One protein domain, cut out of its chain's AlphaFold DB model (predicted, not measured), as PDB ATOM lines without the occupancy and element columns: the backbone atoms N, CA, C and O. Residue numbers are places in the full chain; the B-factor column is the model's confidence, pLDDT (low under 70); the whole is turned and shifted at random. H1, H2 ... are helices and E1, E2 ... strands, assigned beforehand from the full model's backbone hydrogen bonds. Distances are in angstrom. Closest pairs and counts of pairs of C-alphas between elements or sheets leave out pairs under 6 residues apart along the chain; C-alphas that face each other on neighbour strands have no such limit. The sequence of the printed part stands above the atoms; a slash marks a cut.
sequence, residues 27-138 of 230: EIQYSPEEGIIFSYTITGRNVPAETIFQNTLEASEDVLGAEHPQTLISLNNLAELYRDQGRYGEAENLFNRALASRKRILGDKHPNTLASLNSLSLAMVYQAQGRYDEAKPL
ATOM      1  N   GLU A  27     153.429 194.406 145.170       69.88
ATOM      2  CA  GLU A  27     152.027 194.776 144.940       69.88
ATOM      3  C   GLU A  27     151.093 193.724 145.552       69.88
ATOM      4  O   GLU A  27     151.340 192.521 145.439       69.88
ATOM      5  N   ILE A  28     150.010 194.185 146.185       69.25
ATOM      6  CA  ILE A  28     148.952 193.334 146.745       69.25
ATOM      7  C   ILE A  28     147.747 193.399 145.810       69.25
ATOM      8  O   ILE A  28     147.226 194.481 145.534       69.25
ATOM      9  N   GLN A  29     147.296 192.242 145.342       70.31
ATOM     10  CA  GLN A  29     146.110 192.084 144.509       70.31
ATOM     11  C   GLN A  29     145.118 191.149 145.202       70.31
ATOM     12  O   GLN A  29     145.507 190.286 145.983       70.31
ATOM     13  N   TYR A  30     143.827 191.322 144.934       68.19
ATOM     14  CA  TYR A  30     142.788 190.422 145.428       68.19
ATOM     15  C   TYR A  30     142.136 189.698 144.252       68.19
ATOM     16  O   TYR A  30     141.652 190.343 143.321       68.19
ATOM     17  N   SER A  31     142.109 188.369 144.321       62.34
ATOM     18  CA  SER A  31     141.399 187.488 143.398       62.34
ATOM     19  C   SER A  31     140.292 186.747 144.159       62.34
ATOM     20  O   SER A  31     140.571 186.164 145.207       62.34
ATOM     21  N   PRO A  32     139.042 186.716 143.661       51.09
ATOM     22  CA  PRO A  32     137.974 185.929 144.280       51.09
ATOM     23  C   PRO A  32     138.260 184.419 144.311       51.09
ATOM     24  O   PRO A  32     137.742 183.725 145.181       51.09
ATOM     25  N   GLU A  33     139.060 183.919 143.365       62.56
ATOM     26  CA  GLU A  33     139.375 182.490 143.218       62.56
ATOM     27  C   GLU A  33     140.626 182.083 144.013       62.56
ATOM     28  O   GLU A  33     140.673 180.990 144.571       62.56
ATOM     29  N   GLU A  34     141.621 182.973 144.104       60.75
ATOM     30  CA  GLU A  34     142.947 182.676 144.679       60.75
ATOM     31  C   GLU A  34     143.227 183.425 145.999       60.75
ATOM     32  O   GLU A  34     144.248 183.205 146.648       60.75
ATOM     33  N   GLY A  35     142.319 184.304 146.432       69.19
ATOM     34  CA  GLY A  35     142.475 185.113 147.639       69.19
ATOM     35  C   GLY A  35     143.436 186.291 147.456       69.19
ATOM     36  O   GLY A  35     143.469 186.947 146.412       69.19
ATOM     37  N   ILE A  36     144.189 186.621 148.509       71.81
ATOM     38  CA  ILE A  36     145.171 187.715 148.475       71.81
ATOM     39  C   ILE A  36     146.420 187.243 147.725       71.81
ATOM     40  O   ILE A  36     147.106 186.320 148.150       71.81
ATOM     41  N   ILE A  37     146.770 187.909 146.633       72.50
ATOM     42  CA  ILE A  37     147.974 187.628 145.856       72.50
ATOM     43  C   ILE A  37     148.999 188.717 146.157       72.50
ATOM     44  O   ILE A  37     148.807 189.887 145.829       72.50
ATOM     45  N   PHE A  38     150.114 188.319 146.757       76.81
ATOM     46  CA  PHE A  38     151.300 189.163 146.840       76.81
ATOM     47  C   PHE A  38     152.133 188.937 145.585       76.81
ATOM     48  O   PHE A  38     152.355 187.795 145.187       76.81
ATOM     49  N   SER A  39     152.606 190.006 144.958       76.69
ATOM     50  CA  SER A  39     153.455 189.928 143.773       76.69
ATOM     51  C   SER A  39     154.653 190.854 143.904       76.69
ATOM     52  O   SER A  39     154.586 191.873 144.587       76.69
ATOM     53  N   TYR A  40     155.760 190.491 143.264       73.50
ATOM     54  CA  TYR A  40     156.944 191.333 143.171       73.50
ATOM     55  C   TYR A  40     157.194 191.702 141.717       73.50
ATOM     56  O   TYR A  40     157.176 190.841 140.832       73.50
ATOM     57  N   THR A  41     157.482 192.976 141.466       72.44
ATOM     58  CA  THR A  41     157.917 193.416 140.144       72.44
ATOM     59  C   THR A  41     159.383 193.047 139.939       72.44
ATOM     60  O   THR A  41     160.278 193.707 140.454       72.44
ATOM     61  N   ILE A  42     159.647 192.014 139.141       67.31
ATOM     62  CA  ILE A  42     160.997 191.588 138.767       67.31
ATOM     63  C   ILE A  42     161.208 191.935 137.299       67.31
ATOM     64  O   ILE A  42     160.524 191.428 136.411       67.31
ATOM     65  N   THR A  43     162.172 192.811 137.007       73.44
ATOM     66  CA  THR A  43     162.512 193.217 135.623       73.44
ATOM     67  C   THR A  43     161.322 193.761 134.812       73.44
ATOM     68  O   THR A  43     161.258 193.581 133.600       73.44
ATOM     69  N   GLY A  44     160.372 194.429 135.478       69.38
ATOM     70  CA  GLY A  44     159.169 194.984 134.845       69.38
ATOM     71  C   GLY A  44     158.035 193.977 134.622       69.38
ATOM     72  O   GLY A  44     157.058 194.311 133.960       69.38
ATOM     73  N   ARG A  45     158.144 192.754 135.158       68.75
ATOM     74  CA  ARG A  45     157.065 191.756 135.182       68.75
ATOM     75  C   ARG A  45     156.636 191.494 136.619       68.75
ATOM     76  O   ARG A  45     157.495 191.292 137.475       68.75
ATOM     77  N   ASN A  46     155.331 191.458 136.868       75.06
ATOM     78  CA  ASN A  46     154.793 191.027 138.153       75.06
ATOM     79  C   ASN A  46     154.825 189.503 138.225       75.06
ATOM     80  O   ASN A  46     154.276 188.817 137.363       75.06
ATOM     81  N   VAL A  47     155.508 188.990 139.242       77.19
ATOM     82  CA  VAL A  47     155.608 187.560 139.524       77.19
ATOM     83  C   VAL A  47     154.956 187.305 140.884       77.19
ATOM     84  O   VAL A  47     155.281 188.029 141.831       77.19
ATOM     85  N   PRO A  48     154.055 186.314 141.018       84.31
ATOM     86  CA  PRO A  48     153.481 185.961 142.311       84.31
ATOM     87  C   PRO A  48     154.571 185.592 143.326       84.31
ATOM     88  O   PRO A  48     155.494 184.830 143.024       84.31
ATOM     89  N   ALA A  49     154.455 186.117 144.544       83.12
ATOM     90  CA  ALA A  49     155.350 185.825 145.660       83.12
ATOM     91  C   ALA A  49     155.386 184.323 145.970       83.12
ATOM     92  O   ALA A  49     156.448 183.784 146.263       83.12
ATOM     93  N   GLU A  50     154.246 183.642 145.823       86.56
ATOM     94  CA  GLU A  50     154.138 182.189 145.967       86.56
ATOM     95  C   GLU A  50     155.087 181.457 145.019       86.56
ATOM     96  O   GLU A  50     155.890 180.647 145.473       86.56
ATOM     97  N   THR A  51     155.078 181.800 143.726       86.81
ATOM     98  CA  THR A  51     155.975 181.200 142.730       86.81
ATOM     99  C   THR A  51     157.440 181.425 143.094       86.81
ATOM    100  O   THR A  51     158.261 180.518 142.984       86.81
ATOM    101  N   ILE A  52     157.784 182.629 143.557       86.25
ATOM    102  CA  ILE A  52     159.156 182.948 143.970       86.25
ATOM    103  C   ILE A  52     159.563 182.086 145.170       86.25
ATOM    104  O   ILE A  52     160.640 181.486 145.151       86.25
ATOM    105  N   PHE A  53     158.721 181.993 146.199       87.56
ATOM    106  CA  PHE A  53     159.035 181.229 147.404       87.56
ATOM    107  C   PHE A  53     159.033 179.715 147.171       87.56
ATOM    108  O   PHE A  53     159.906 179.043 147.715       87.56
ATOM    109  N   GLN A  54     158.141 179.183 146.332       91.19
ATOM    110  CA  GLN A  54     158.143 177.774 145.923       91.19
ATOM    111  C   GLN A  54     159.430 177.418 145.172       91.19
ATOM    112  O   GLN A  54     160.138 176.505 145.590       91.19
ATOM    113  N   ASN A  55     159.797 178.196 144.149       88.00
ATOM    114  CA  ASN A  55     161.030 177.962 143.392       88.00
ATOM    115  C   ASN A  55     162.278 178.092 144.281       88.00
ATOM    116  O   ASN A  55     163.240 177.343 144.136       88.00
ATOM    117  N   THR A  56     162.274 179.051 145.214       87.94
ATOM    118  CA  THR A  56     163.380 179.234 146.169       87.94
ATOM    119  C   THR A  56     163.483 178.050 147.125       87.94
ATOM    120  O   THR A  56     164.590 177.613 147.439       87.94
ATOM    121  N   LEU A  57     162.345 177.524 147.590       90.12
ATOM    122  CA  LEU A  57     162.301 176.343 148.439       90.12
ATOM    123  C   LEU A  57     162.854 175.125 147.697       90.12
ATOM    124  O   LEU A  57     163.796 174.521 148.201       90.12
ATOM    125  N   GLU A  58     162.345 174.829 146.502       90.88
ATOM    126  CA  GLU A  58     162.792 173.704 145.670       90.88
ATOM    127  C   GLU A  58     164.301 173.776 145.401       90.88
ATOM    128  O   GLU A  58     165.041 172.855 145.739       90.88
ATOM    129  N   ALA A  59     164.796 174.931 144.941       89.00
ATOM    130  CA  ALA A  59     166.225 175.127 144.710       89.00
ATOM    131  C   ALA A  59     167.062 174.952 145.992       89.00
ATOM    132  O   ALA A  59     168.168 174.410 145.949       89.00
ATOM    133  N   SER A  60     166.565 175.408 147.147       85.69
ATOM    134  CA  SER A  60     167.265 175.222 148.422       85.69
ATOM    135  C   SER A  60     167.257 173.767 148.899       85.69
ATOM    136  O   SER A  60     168.267 173.305 149.430       85.69
ATOM    137  N   GLU A  61     166.170 173.026 148.674       90.62
ATOM    138  CA  GLU A  61     166.085 171.597 148.986       90.62
ATOM    139  C   GLU A  61     167.051 170.786 148.120       90.62
ATOM    140  O   GLU A  61     167.783 169.956 148.662       90.62
ATOM    141  N   ASP A  62     167.133 171.096 146.827       90.62
ATOM    142  CA  ASP A  62     168.020 170.416 145.882       90.62
ATOM    143  C   ASP A  62     169.505 170.693 146.148       90.62
ATOM    144  O   ASP A  62     170.336 169.785 146.109       90.62
ATOM    145  N   VAL A  63     169.861 171.955 146.415       91.56
ATOM    146  CA  VAL A  63     171.269 172.372 146.536       91.56
ATOM    147  C   VAL A  63     171.815 172.161 147.947       91.56
ATOM    148  O   VAL A  63     172.973 171.775 148.111       91.56
ATOM    149  N   LEU A  64     171.015 172.456 148.974       87.94
ATOM    150  CA  LEU A  64     171.471 172.527 150.365       87.94
ATOM    151  C   LEU A  64     170.911 171.388 151.229       87.94
ATOM    152  O   LEU A  64     171.459 171.100 152.294       87.94
ATOM    153  N   GLY A  65     169.840 170.732 150.779       88.00
ATOM    154  CA  GLY A  65     169.129 169.703 151.527       88.00
ATOM    155  C   GLY A  65     168.035 170.256 152.446       88.00
ATOM    156  O   GLY A  65     168.024 171.425 152.839       88.00
ATOM    157  N   ALA A  66     167.110 169.375 152.839       84.88
ATOM    158  CA  ALA A  66     165.895 169.709 153.597       84.88
ATOM    159  C   ALA A  66     166.130 170.247 155.026       84.88
ATOM    160  O   ALA A  66     165.236 170.835 155.638       84.88
ATOM    161  N   GLU A  67     167.315 170.020 155.595       85.81
ATOM    162  CA  GLU A  67     167.656 170.419 156.970       85.81
ATOM    163  C   GLU A  67     168.533 171.667 157.037       85.81
ATOM    164  O   GLU A  67     168.797 172.186 158.124       85.81
ATOM    165  N   HIS A  68     168.975 172.178 155.888       83.75
ATOM    166  CA  HIS A  68     169.840 173.340 155.864       83.75
ATOM    167  C   HIS A  68     169.097 174.585 156.384       83.75
ATOM    168  O   HIS A  68     167.942 174.805 156.008       83.75
ATOM    169  N   PRO A  69     169.731 175.449 157.204       81.50
ATOM    170  CA  PRO A  69     169.083 176.635 157.766       81.50
ATOM    171  C   PRO A  69     168.390 177.520 156.725       81.50
ATOM    172  O   PRO A  69     167.295 178.013 156.980       81.50
ATOM    173  N   GLN A  70     168.989 177.670 155.540       81.56
ATOM    174  CA  GLN A  70     168.391 178.435 154.444       81.56
ATOM    175  C   GLN A  70     167.096 177.801 153.923       81.56
ATOM    176  O   GLN A  70     166.122 178.510 153.698       81.56
ATOM    177  N   THR A  71     167.052 176.477 153.800       84.88
ATOM    178  CA  THR A  71     165.853 175.731 153.403       84.88
ATOM    179  C   THR A  71     164.738 175.889 154.434       84.88
ATOM    180  O   THR A  71     163.578 176.097 154.086       84.88
ATOM    181  N   LEU A  72     165.087 175.888 155.726       85.44
ATOM    182  CA  LEU A  72     164.132 176.149 156.808       85.44
ATOM    183  C   LEU A  72     163.589 177.587 156.782       85.44
ATOM    184  O   LEU A  72     162.425 177.797 157.114       85.44
ATOM    185  N   ILE A  73     164.408 178.567 156.387       83.69
ATOM    186  CA  ILE A  73     163.958 179.951 156.175       83.69
ATOM    187  C   ILE A  73     162.971 180.006 155.003       83.69
ATOM    188  O   ILE A  73     161.896 180.581 155.152       83.69
ATOM    189  N   SER A  74     163.287 179.360 153.875       83.56
ATOM    190  CA  SER A  74     162.393 179.283 152.711       83.56
ATOM    191  C   SER A  74     161.044 178.636 153.059       83.56
ATOM    192  O   SER A  74     160.000 179.181 152.703       83.56
ATOM    193  N   LEU A  75     161.050 177.528 153.817       89.25
ATOM    194  CA  LEU A  75     159.832 176.874 154.316       89.25
ATOM    195  C   LEU A  75     158.967 177.831 155.138       89.25
ATOM    196  O   LEU A  75     157.758 177.905 154.927       89.25
ATOM    197  N   ASN A  76     159.585 178.564 156.064       84.56
ATOM    198  CA  ASN A  76     158.872 179.501 156.923       84.56
ATOM    199  C   ASN A  76     158.264 180.657 156.129       84.56
ATOM    200  O   ASN A  76     157.119 181.012 156.376       84.56
ATOM    201  N   ASN A  77     158.993 181.219 155.166       84.88
ATOM    202  CA  ASN A  77     158.495 182.336 154.364       84.88
ATOM    203  C   ASN A  77     157.274 181.933 153.526       84.88
ATOM    204  O   ASN A  77     156.293 182.671 153.476       84.88
ATOM    205  N   LEU A  78     157.302 180.742 152.917       88.81
ATOM    206  CA  LEU A  78     156.153 180.226 152.173       88.81
ATOM    207  C   LEU A  78     154.965 179.915 153.102       88.81
ATOM    208  O   LEU A  78     153.820 180.198 152.760       88.81
ATOM    209  N   ALA A  79     155.227 179.389 154.301       87.88
ATOM    210  CA  ALA A  79     154.191 179.119 155.296       87.88
ATOM    211  C   ALA A  79     153.506 180.398 155.807       87.88
ATOM    212  O   ALA A  79     152.285 180.429 155.956       87.88
ATOM    213  N   GLU A  80     154.282 181.455 156.062       83.00
ATOM    214  CA  GLU A  80     153.764 182.769 156.456       83.00
ATOM    215  C   GLU A  80     152.912 183.375 155.334       83.00
ATOM    216  O   GLU A  80     151.801 183.821 155.610       83.00
ATOM    217  N   LEU A  81     153.359 183.285 154.072       85.19
ATOM    218  CA  LEU A  81     152.558 183.711 152.921       85.19
ATOM    219  C   LEU A  81     151.197 182.999 152.898       85.19
ATOM    220  O   LEU A  81     150.161 183.655 152.815       85.19
ATOM    221  N   TYR A  82     151.175 181.671 153.028       86.69
ATOM    222  CA  TYR A  82     149.920 180.916 153.061       86.69
ATOM    223  C   TYR A  82     149.036 181.275 154.253       86.69
ATOM    224  O   TYR A  82     147.816 181.363 154.106       86.69
ATOM    225  N   ARG A  83     149.615 181.528 155.432       82.88
ATOM    226  CA  ARG A  83     148.848 181.986 156.594       82.88
ATOM    227  C   ARG A  83     148.178 183.330 156.311       82.88
ATOM    228  O   ARG A  83     146.996 183.481 156.615       82.88
ATOM    229  N   ASP A  84     148.906 184.273 155.724       80.69
ATOM    230  CA  ASP A  84     148.403 185.616 155.423       80.69
ATOM    231  C   ASP A  84     147.328 185.592 154.318       80.69
ATOM    232  O   ASP A  84     146.429 186.431 154.301       80.69
ATOM    233  N   GLN A  85     147.353 184.574 153.453       82.56
ATOM    234  CA  GLN A  85     146.300 184.273 152.475       82.56
ATOM    235  C   GLN A  85     145.086 183.530 153.065       82.56
ATOM    236  O   GLN A  85     144.120 183.271 152.350       82.56
ATOM    237  N   GLY A  86     145.122 183.139 154.344       81.00
ATOM    238  CA  GLY A  86     144.085 182.307 154.971       81.00
ATOM    239  C   GLY A  86     144.153 180.818 154.599       81.00
ATOM    240  O   GLY A  86     143.302 180.032 155.016       81.00
ATOM    241  N   ARG A  87     145.186 180.390 153.862       85.88
ATOM    242  CA  ARG A  87     145.459 178.994 153.471       85.88
ATOM    243  C   ARG A  87     146.116 178.233 154.626       85.88
ATOM    244  O   ARG A  87     147.243 177.743 154.552       85.88
ATOM    245  N   TYR A  88     145.391 178.133 155.737       87.00
ATOM    246  CA  TYR A  88     145.919 177.628 157.007       87.00
ATOM    247  C   TYR A  88     146.398 176.169 156.958       87.00
ATOM    248  O   TYR A  88     147.351 175.830 157.652       87.00
ATOM    249  N   GLY A  89     145.777 175.307 156.144       88.88
ATOM    250  CA  GLY A  89     146.202 173.905 156.009       88.88
ATOM    251  C   GLY A  89     147.576 173.751 155.347       88.88
ATOM    252  O   GLY A  89     148.382 172.913 155.754       88.88
ATOM    253  N   GLU A  90     147.880 174.596 154.364       90.00
ATOM    254  CA  GLU A  90     149.179 174.587 153.686       90.00
ATOM    255  C   GLU A  90     150.263 175.209 154.566       90.00
ATOM    256  O   GLU A  90     151.355 174.650 154.690       90.00
ATOM    257  N   ALA A  91     149.933 176.301 155.263       88.62
ATOM    258  CA  ALA A  91     150.801 176.891 156.278       88.62
ATOM    259  C   ALA A  91     151.156 175.876 157.381       88.62
ATOM    260  O   ALA A  91     152.328 175.711 157.724       88.62
ATOM    261  N   GLU A  92     150.163 175.144 157.903       90.69
ATOM    262  CA  GLU A  92     150.363 174.089 158.904       90.69
ATOM    263  C   GLU A  92     151.356 173.021 158.429       90.69
ATOM    264  O   GLU A  92     152.260 172.645 159.181       90.69
ATOM    265  N   ASN A  93     151.212 172.529 157.194       92.50
ATOM    266  CA  ASN A  93     152.099 171.501 156.651       92.50
ATOM    267  C   ASN A  93     153.561 171.975 156.646       92.50
ATOM    268  O   ASN A  93     154.455 171.277 157.138       92.50
ATOM    269  N   LEU A  94     153.795 173.190 156.151       91.44
ATOM    270  CA  LEU A  94     155.133 173.761 156.041       91.44
ATOM    271  C   LEU A  94     155.753 174.072 157.412       91.44
ATOM    272  O   LEU A  94     156.910 173.709 157.648       91.44
ATOM    273  N   PHE A  95     154.993 174.647 158.353       89.19
ATOM    274  CA  PHE A  95     155.489 174.864 159.718       89.19
ATOM    275  C   PHE A  95     155.822 173.548 160.422       89.19
ATOM    276  O   PHE A  95     156.844 173.469 161.110       89.19
ATOM    277  N   ASN A  96     155.024 172.494 160.217       89.25
ATOM    278  CA  ASN A  96     155.307 171.168 160.761       89.25
ATOM    279  C   ASN A  96     156.577 170.550 160.164       89.25
ATOM    280  O   ASN A  96     157.395 170.018 160.918       89.25
ATOM    281  N   ARG A  97     156.794 170.664 158.845       90.38
ATOM    282  CA  ARG A  97     158.050 170.236 158.198       90.38
ATOM    283  C   ARG A  97     159.254 170.945 158.814       90.38
ATOM    284  O   ARG A  97     160.202 170.292 159.250       90.38
ATOM    285  N   ALA A  98     159.193 172.271 158.920       87.06
ATOM    286  CA  ALA A  98     160.291 173.061 159.461       87.06
ATOM    287  C   ALA A  98     160.537 172.767 160.956       87.06
ATOM    288  O   ALA A  98     161.684 172.706 161.407       87.06
ATOM    289  N   LEU A  99     159.474 172.549 161.742       85.25
ATOM    290  CA  LEU A  99     159.573 172.142 163.146       85.25
ATOM    291  C   LEU A  99     160.182 170.741 163.296       85.25
ATOM    292  O   LEU A  99     161.029 170.545 164.166       85.25
ATOM    293  N   ALA A 100     159.799 169.781 162.452       87.25
ATOM    294  CA  ALA A 100     160.356 168.430 162.459       87.25
ATOM    295  C   ALA A 100     161.864 168.434 162.165       87.25
ATOM    296  O   ALA A 100     162.628 167.791 162.886       87.25
ATOM    297  N   SER A 101     162.312 169.219 161.181       86.06
ATOM    298  CA  SER A 101     163.744 169.399 160.914       86.06
ATOM    299  C   SER A 101     164.469 170.026 162.110       86.06
ATOM    300  O   SER A 101     165.499 169.513 162.538       86.06
ATOM    301  N   ARG A 102     163.909 171.069 162.743       79.62
ATOM    302  CA  ARG A 102     164.510 171.647 163.964       79.62
ATOM    303  C   ARG A 102     164.604 170.648 165.113       79.62
ATOM    304  O   ARG A 102     165.619 170.627 165.805       79.62
ATOM    305  N   LYS A 103     163.579 169.816 165.308       83.50
ATOM    306  CA  LYS A 103     163.592 168.744 166.311       83.50
ATOM    307  C   LYS A 103     164.715 167.743 166.055       83.50
ATOM    308  O   LYS A 103     165.373 167.349 167.011       83.50
ATOM    309  N   ARG A 104     164.984 167.383 164.796       84.25
ATOM    310  CA  ARG A 104     166.113 166.503 164.446       84.25
ATOM    311  C   ARG A 104     167.472 167.162 164.687       84.25
ATOM    312  O   ARG A 104     168.348 166.518 165.250       84.25
ATOM    313  N   ILE A 105     167.628 168.441 164.333       81.62
ATOM    314  CA  ILE A 105     168.909 169.163 164.445       81.62
ATOM    315  C   ILE A 105     169.259 169.501 165.902       81.62
ATOM    316  O   ILE A 105     170.399 169.337 166.327       81.62
ATOM    317  N   LEU A 106     168.294 170.022 166.664       77.81
ATOM    318  CA  LEU A 106     168.528 170.603 167.992       77.81
ATOM    319  C   LEU A 106     168.001 169.728 169.135       77.81
ATOM    320  O   LEU A 106     168.381 169.927 170.287       77.81
ATOM    321  N   GLY A 107     167.119 168.772 168.840       78.31
ATOM    322  CA  GLY A 107     166.393 167.981 169.828       78.31
ATOM    323  C   GLY A 107     165.078 168.629 170.277       78.31
ATOM    324  O   GLY A 107     164.899 169.851 170.252       78.31
ATOM    325  N   ASP A 108     164.149 167.793 170.748       70.56
ATOM    326  CA  ASP A 108     162.787 168.198 171.142       70.56
ATOM    327  C   ASP A 108     162.740 169.165 172.328       70.56
ATOM    328  O   ASP A 108     161.832 169.988 172.439       70.56
ATOM    329  N   LYS A 109     163.708 169.056 173.244       67.69
ATOM    330  CA  LYS A 109     163.750 169.842 174.486       67.69
ATOM    331  C   LYS A 109     164.577 171.118 174.362       67.69
ATOM    332  O   LYS A 109     164.690 171.859 175.338       67.69
ATOM    333  N   HIS A 110     165.170 171.374 173.197       69.81
ATOM    334  CA  HIS A 110     166.014 172.541 173.018       69.81
ATOM    335  C   HIS A 110     165.165 173.822 173.042       69.81
ATOM    336  O   HIS A 110     164.136 173.879 172.361       69.81
ATOM    337  N   PRO A 111     165.581 174.875 173.772       65.88
ATOM    338  CA  PRO A 111     164.869 176.153 173.825       65.88
ATOM    339  C   PRO A 111     164.478 176.692 172.439       65.88
ATOM    340  O   PRO A 111     163.321 177.030 172.210       65.88
ATOM    341  N   ASN A 112     165.401 176.655 171.473       66.88
ATOM    342  CA  ASN A 112     165.148 177.116 170.097       66.88
ATOM    343  C   ASN A 112     164.220 176.208 169.268       66.88
ATOM    344  O   ASN A 112     163.803 176.621 168.186       66.88
ATOM    345  N   THR A 113     163.915 174.993 169.737       65.62
ATOM    346  CA  THR A 113     162.889 174.105 169.165       65.62
ATOM    347  C   THR A 113     161.528 174.429 169.779       65.62
ATOM    348  O   THR A 113     160.555 174.662 169.065       65.62
ATOM    349  N   LEU A 114     161.470 174.529 171.110       60.88
ATOM    350  CA  LEU A 114     160.244 174.794 171.870       60.88
ATOM    351  C   LEU A 114     159.687 176.211 171.658       60.88
ATOM    352  O   LEU A 114     158.476 176.376 171.550       60.88
ATOM    353  N   ALA A 115     160.558 177.217 171.559       64.00
ATOM    354  CA  ALA A 115     160.211 178.605 171.240       64.00
ATOM    355  C   ALA A 115     160.590 178.989 169.807       64.00
ATOM    356  O   ALA A 115     160.807 180.166 169.518       64.00
ATOM    357  N   SER A 116     160.717 178.007 168.907       69.19
ATOM    358  CA  SER A 116     160.944 178.323 167.501       69.19
ATOM    359  C   SER A 116     159.823 179.219 166.972       69.19
ATOM    360  O   SER A 116     158.667 179.079 167.380       69.19
ATOM    361  N   LEU A 117     160.163 180.107 166.032       69.56
ATOM    362  CA  LEU A 117     159.171 180.860 165.259       69.56
ATOM    363  C   LEU A 117     158.105 179.913 164.693       69.56
ATOM    364  O   LEU A 117     156.925 180.193 164.805       69.56
ATOM    365  N   ASN A 118     158.514 178.727 164.243       76.88
ATOM    366  CA  ASN A 118     157.636 177.706 163.677       76.88
ATOM    367  C   ASN A 118     156.591 177.216 164.690       76.88
ATOM    368  O   ASN A 118     155.428 177.077 164.339       76.88
ATOM    369  N   SER A 119     156.980 176.982 165.948       77.75
ATOM    370  CA  SER A 119     156.043 176.587 167.011       77.75
ATOM    371  C   SER A 119     155.025 177.689 167.313       77.75
ATOM    372  O   SER A 119     153.869 177.388 167.598       77.75
ATOM    373  N   LEU A 120     155.441 178.957 167.263       82.19
ATOM    374  CA  LEU A 120     154.546 180.099 167.459       82.19
ATOM    375  C   LEU A 120     153.616 180.308 166.263       82.19
ATOM    376  O   LEU A 120     152.410 180.427 166.459       82.19
ATOM    377  N   SER A 121     154.141 180.296 165.039       84.38
ATOM    378  CA  SER A 121     153.336 180.433 163.827       84.38
ATOM    379  C   SER A 121     152.344 179.280 163.686       84.38
ATOM    380  O   SER A 121     151.186 179.510 163.348       84.38
ATOM    381  N   LEU A 122     152.738 178.056 164.049       86.69
ATOM    382  CA  LEU A 122     151.828 176.912 164.109       86.69
ATOM    383  C   LEU A 122     150.720 177.116 165.157       86.69
ATOM    384  O   LEU A 122     149.561 176.814 164.891       86.69
ATOM    385  N   ALA A 123     151.041 177.689 166.322       88.25
ATOM    386  CA  ALA A 123     150.036 178.034 167.328       88.25
ATOM    387  C   ALA A 123     149.030 179.075 166.814       88.25
ATOM    388  O   ALA A 123     147.834 178.945 167.068       88.25
ATOM    389  N   MET A 124     149.501 180.077 166.065       86.69
ATOM    390  CA  MET A 124     148.642 181.081 165.428       86.69
ATOM    391  C   MET A 124     147.740 180.456 164.362       86.69
ATOM    392  O   MET A 124     146.554 180.768 164.312       86.69
ATOM    393  N   VAL A 125     148.274 179.538 163.551       89.75
ATOM    394  CA  VAL A 125     147.495 178.779 162.563       89.75
ATOM    395  C   VAL A 125     146.397 177.960 163.250       89.75
ATOM    396  O   VAL A 125     145.238 178.034 162.848       89.75
ATOM    397  N   TYR A 126     146.719 177.252 164.335       92.31
ATOM    398  CA  TYR A 126     145.721 176.522 165.124       92.31
ATOM    399  C   TYR A 126     144.667 177.435 165.740       92.31
ATOM    400  O   TYR A 126     143.481 177.120 165.690       92.31
ATOM    401  N   GLN A 127     145.069 178.584 166.277       90.81
ATOM    402  CA  GLN A 127     144.140 179.570 166.815       90.81
ATOM    403  C   GLN A 127     143.187 180.105 165.735       90.81
ATOM    404  O   GLN A 127     141.983 180.150 165.977       90.81
ATOM    405  N   ALA A 128     143.693 180.429 164.541       87.44
ATOM    406  CA  ALA A 128     142.881 180.901 163.418       87.44
ATOM    407  C   ALA A 128     141.888 179.840 162.910       87.44
ATOM    408  O   ALA A 128     140.792 180.173 162.470       87.44
ATOM    409  N   GLN A 129     142.235 178.556 163.031       88.06
ATOM    410  CA  GLN A 129     141.342 177.429 162.740       88.06
ATOM    411  C   GLN A 129     140.381 177.082 163.899       88.06
ATOM    412  O   GLN A 129     139.630 176.114 163.796       88.06
ATOM    413  N   GLY A 130     140.418 177.802 165.026       89.81
ATOM    414  CA  GLY A 130     139.620 177.492 166.223       89.81
ATOM    415  C   GLY A 130     140.110 176.275 167.026       89.81
ATOM    416  O   GLY A 130     139.466 175.856 167.988       89.81
ATOM    417  N   ARG A 131     141.273 175.709 166.683       93.19
ATOM    418  CA  ARG A 131     141.907 174.549 167.338       93.19
ATOM    419  C   ARG A 131     142.686 174.976 168.580       93.19
ATOM    420  O   ARG A 131     143.906 174.841 168.693       93.19
ATOM    421  N   TYR A 132     141.968 175.535 169.546       92.38
ATOM    422  CA  TYR A 132     142.589 176.189 170.693       92.38
ATOM    423  C   TYR A 132     143.365 175.248 171.627       92.38
ATOM    424  O   TYR A 132     144.341 175.677 172.252       92.38
ATOM    425  N   ASP A 133     142.956 173.981 171.721       91.81
ATOM    426  CA  ASP A 133     143.631 172.978 172.551       91.81
ATOM    427  C   ASP A 133     145.023 172.613 172.020       91.81
ATOM    428  O   ASP A 133     145.912 172.290 172.807       91.81
ATOM    429  N   GLU A 134     145.245 172.754 170.711       90.88
ATOM    430  CA  GLU A 134     146.541 172.527 170.065       90.88
ATOM    431  C   GLU A 134     147.423 173.783 170.104       90.88
ATOM    432  O   GLU A 134     148.628 173.694 170.345       90.88
ATOM    433  N   ALA A 135     146.827 174.973 169.971       92.06
ATOM    434  CA  ALA A 135     147.545 176.246 170.076       92.06
ATOM    435  C   ALA A 135     148.095 176.506 171.492       92.06
ATOM    436  O   ALA A 135     149.225 176.971 171.679       92.06
ATOM    437  N   LYS A 136     147.301 176.201 172.523       92.62
ATOM    438  CA  LYS A 136     147.623 176.500 173.925       92.62
ATOM    439  C   LYS A 136     148.978 175.957 174.404       92.62
ATOM    440  O   LYS A 136     149.745 176.751 174.962       92.62
ATOM    441  N   PRO A 137     149.306 174.656 174.263       90.56
ATOM    442  CA  PRO A 137     150.581 174.124 174.743       90.56
ATOM    443  C   PRO A 137     151.785 174.750 174.032       90.56
ATOM    444  O   PRO A 137     152.832 174.924 174.661       90.56
ATOM    445  N   LEU A 138     151.642 175.138 172.761       90.19
ATOM    446  CA  LEU A 138     152.697 175.805 171.999       90.19
ATOM    447  C   LEU A 138     152.974 177.213 172.544       90.19
ATOM    448  O   LEU A 138     154.121 177.525 172.876       90.19
TER     449      LEU A 138
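What this domain is: This is residues 27 to 138 of the 230 residues of the protein "Tetratricopeptide repeat-containing protein" of Candidatus Kentron sp. LPFa (UniProt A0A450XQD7). A small antiparallel sheet, E1, E2 and E3, sits at one end of a flat slab of helices that fold back and forth: H1 packs on H2, H2, H3 and H5 form a three-helix bundle, and H6 folds back on H5. The short H4 packs on H3, toward the end of the slab away from the sheet. The printed part has 112 residues, with three named strands followed by six named helices; the class is mostly helix, and the sheet order is E1, E2, E3. It is compact, with a radius of gyration of the C-alphas of 15.1 A, and spans 47 by 37 by 16 A.

How they stand to each other: E1, residues 27 to 31, E2, residues 35 to 42, and E3, residues 45 to 48, form a meander, each strand the antiparallel neighbour of the one before. In the hairpin E1 and E2, N 29 and O 37 are 2.8 A apart, within hydrogen-bond range; in the hairpin E2 and E3, N 40 and O 47 are 2.9 A apart, also within range. The pairing is staggered: E2 pairs with E1 over residues 35 to 39 and with E3 over residues 39 to 42. H1, residues 49 to 64, only grazes the sheet with residues 49 to 52, and H2, residues 69 to 84, only grazes it with residues 81 to 84. H1 and H2 are a helical hairpin that touches at a shallow tilt of 21 degrees, opposite ways, closest at the C-alphas of Leu 57 and Ser 74, 5.2 A. H3, residues 88 to 106, touches H2 at a shallow tilt of 23 degrees, opposite ways, closest at the C-alphas of Ala 79 and Ala 91, 4.2 A. H5, residues 117 to 128, touches H3 at 28 degrees, a shallow tilt, closest at the C-alphas of Phe 95 and Asn 118, 5.3 A. H2, H3 and H5 are an up and down bundle, each running against the one before; H2 and H5 only just touch, with 3 pairs of C-alphas within 8 A, the closest being those of Arg 83 and Val 125, 6.9 A. H6, residues 132 to 138, touches H5 at a shallow tilt of 13 degrees, closest at the C-alphas of Ala 123 and Ala 135, 4.1 A. H4, residues 111 to 114, touches H3 at its residues 99 to 106, closest at the C-alphas of Arg 102 and Thr 113, 6.0 A. H1 and H3 are apart. Every O i to N i+4 pair is within hydrogen-bond range in H1, H2, H3 and H5; in H6 it is 1 of 3, with 2 of 4 O i to N i+3 pairs, and H4 is too short for an O i to N i+4 pair.

Where its parts are: E1 begins at C-alpha 27, (152.027, 194.776, 144.940), and E2 is 21.5 A long. H1 measures 21.4 A, H2 22.7 A, H3 26.1 A and H5 16.4 A. H3 begins at C-alpha 88, (145.919, 177.628, 157.007), and H6 ends at C-alpha 138, (152.697, 175.805, 171.999).

The domain as a whole: The two C-alphas farthest apart, of Gly 44 and Lys 109, are 47.2 A apart. The printed part has no cut, and its links are tight. The mean pLDDT of the printed part is 81.8; residues 27 to 28, 30 to 35, 42, 44 to 45 and 109 to 117 are under 70.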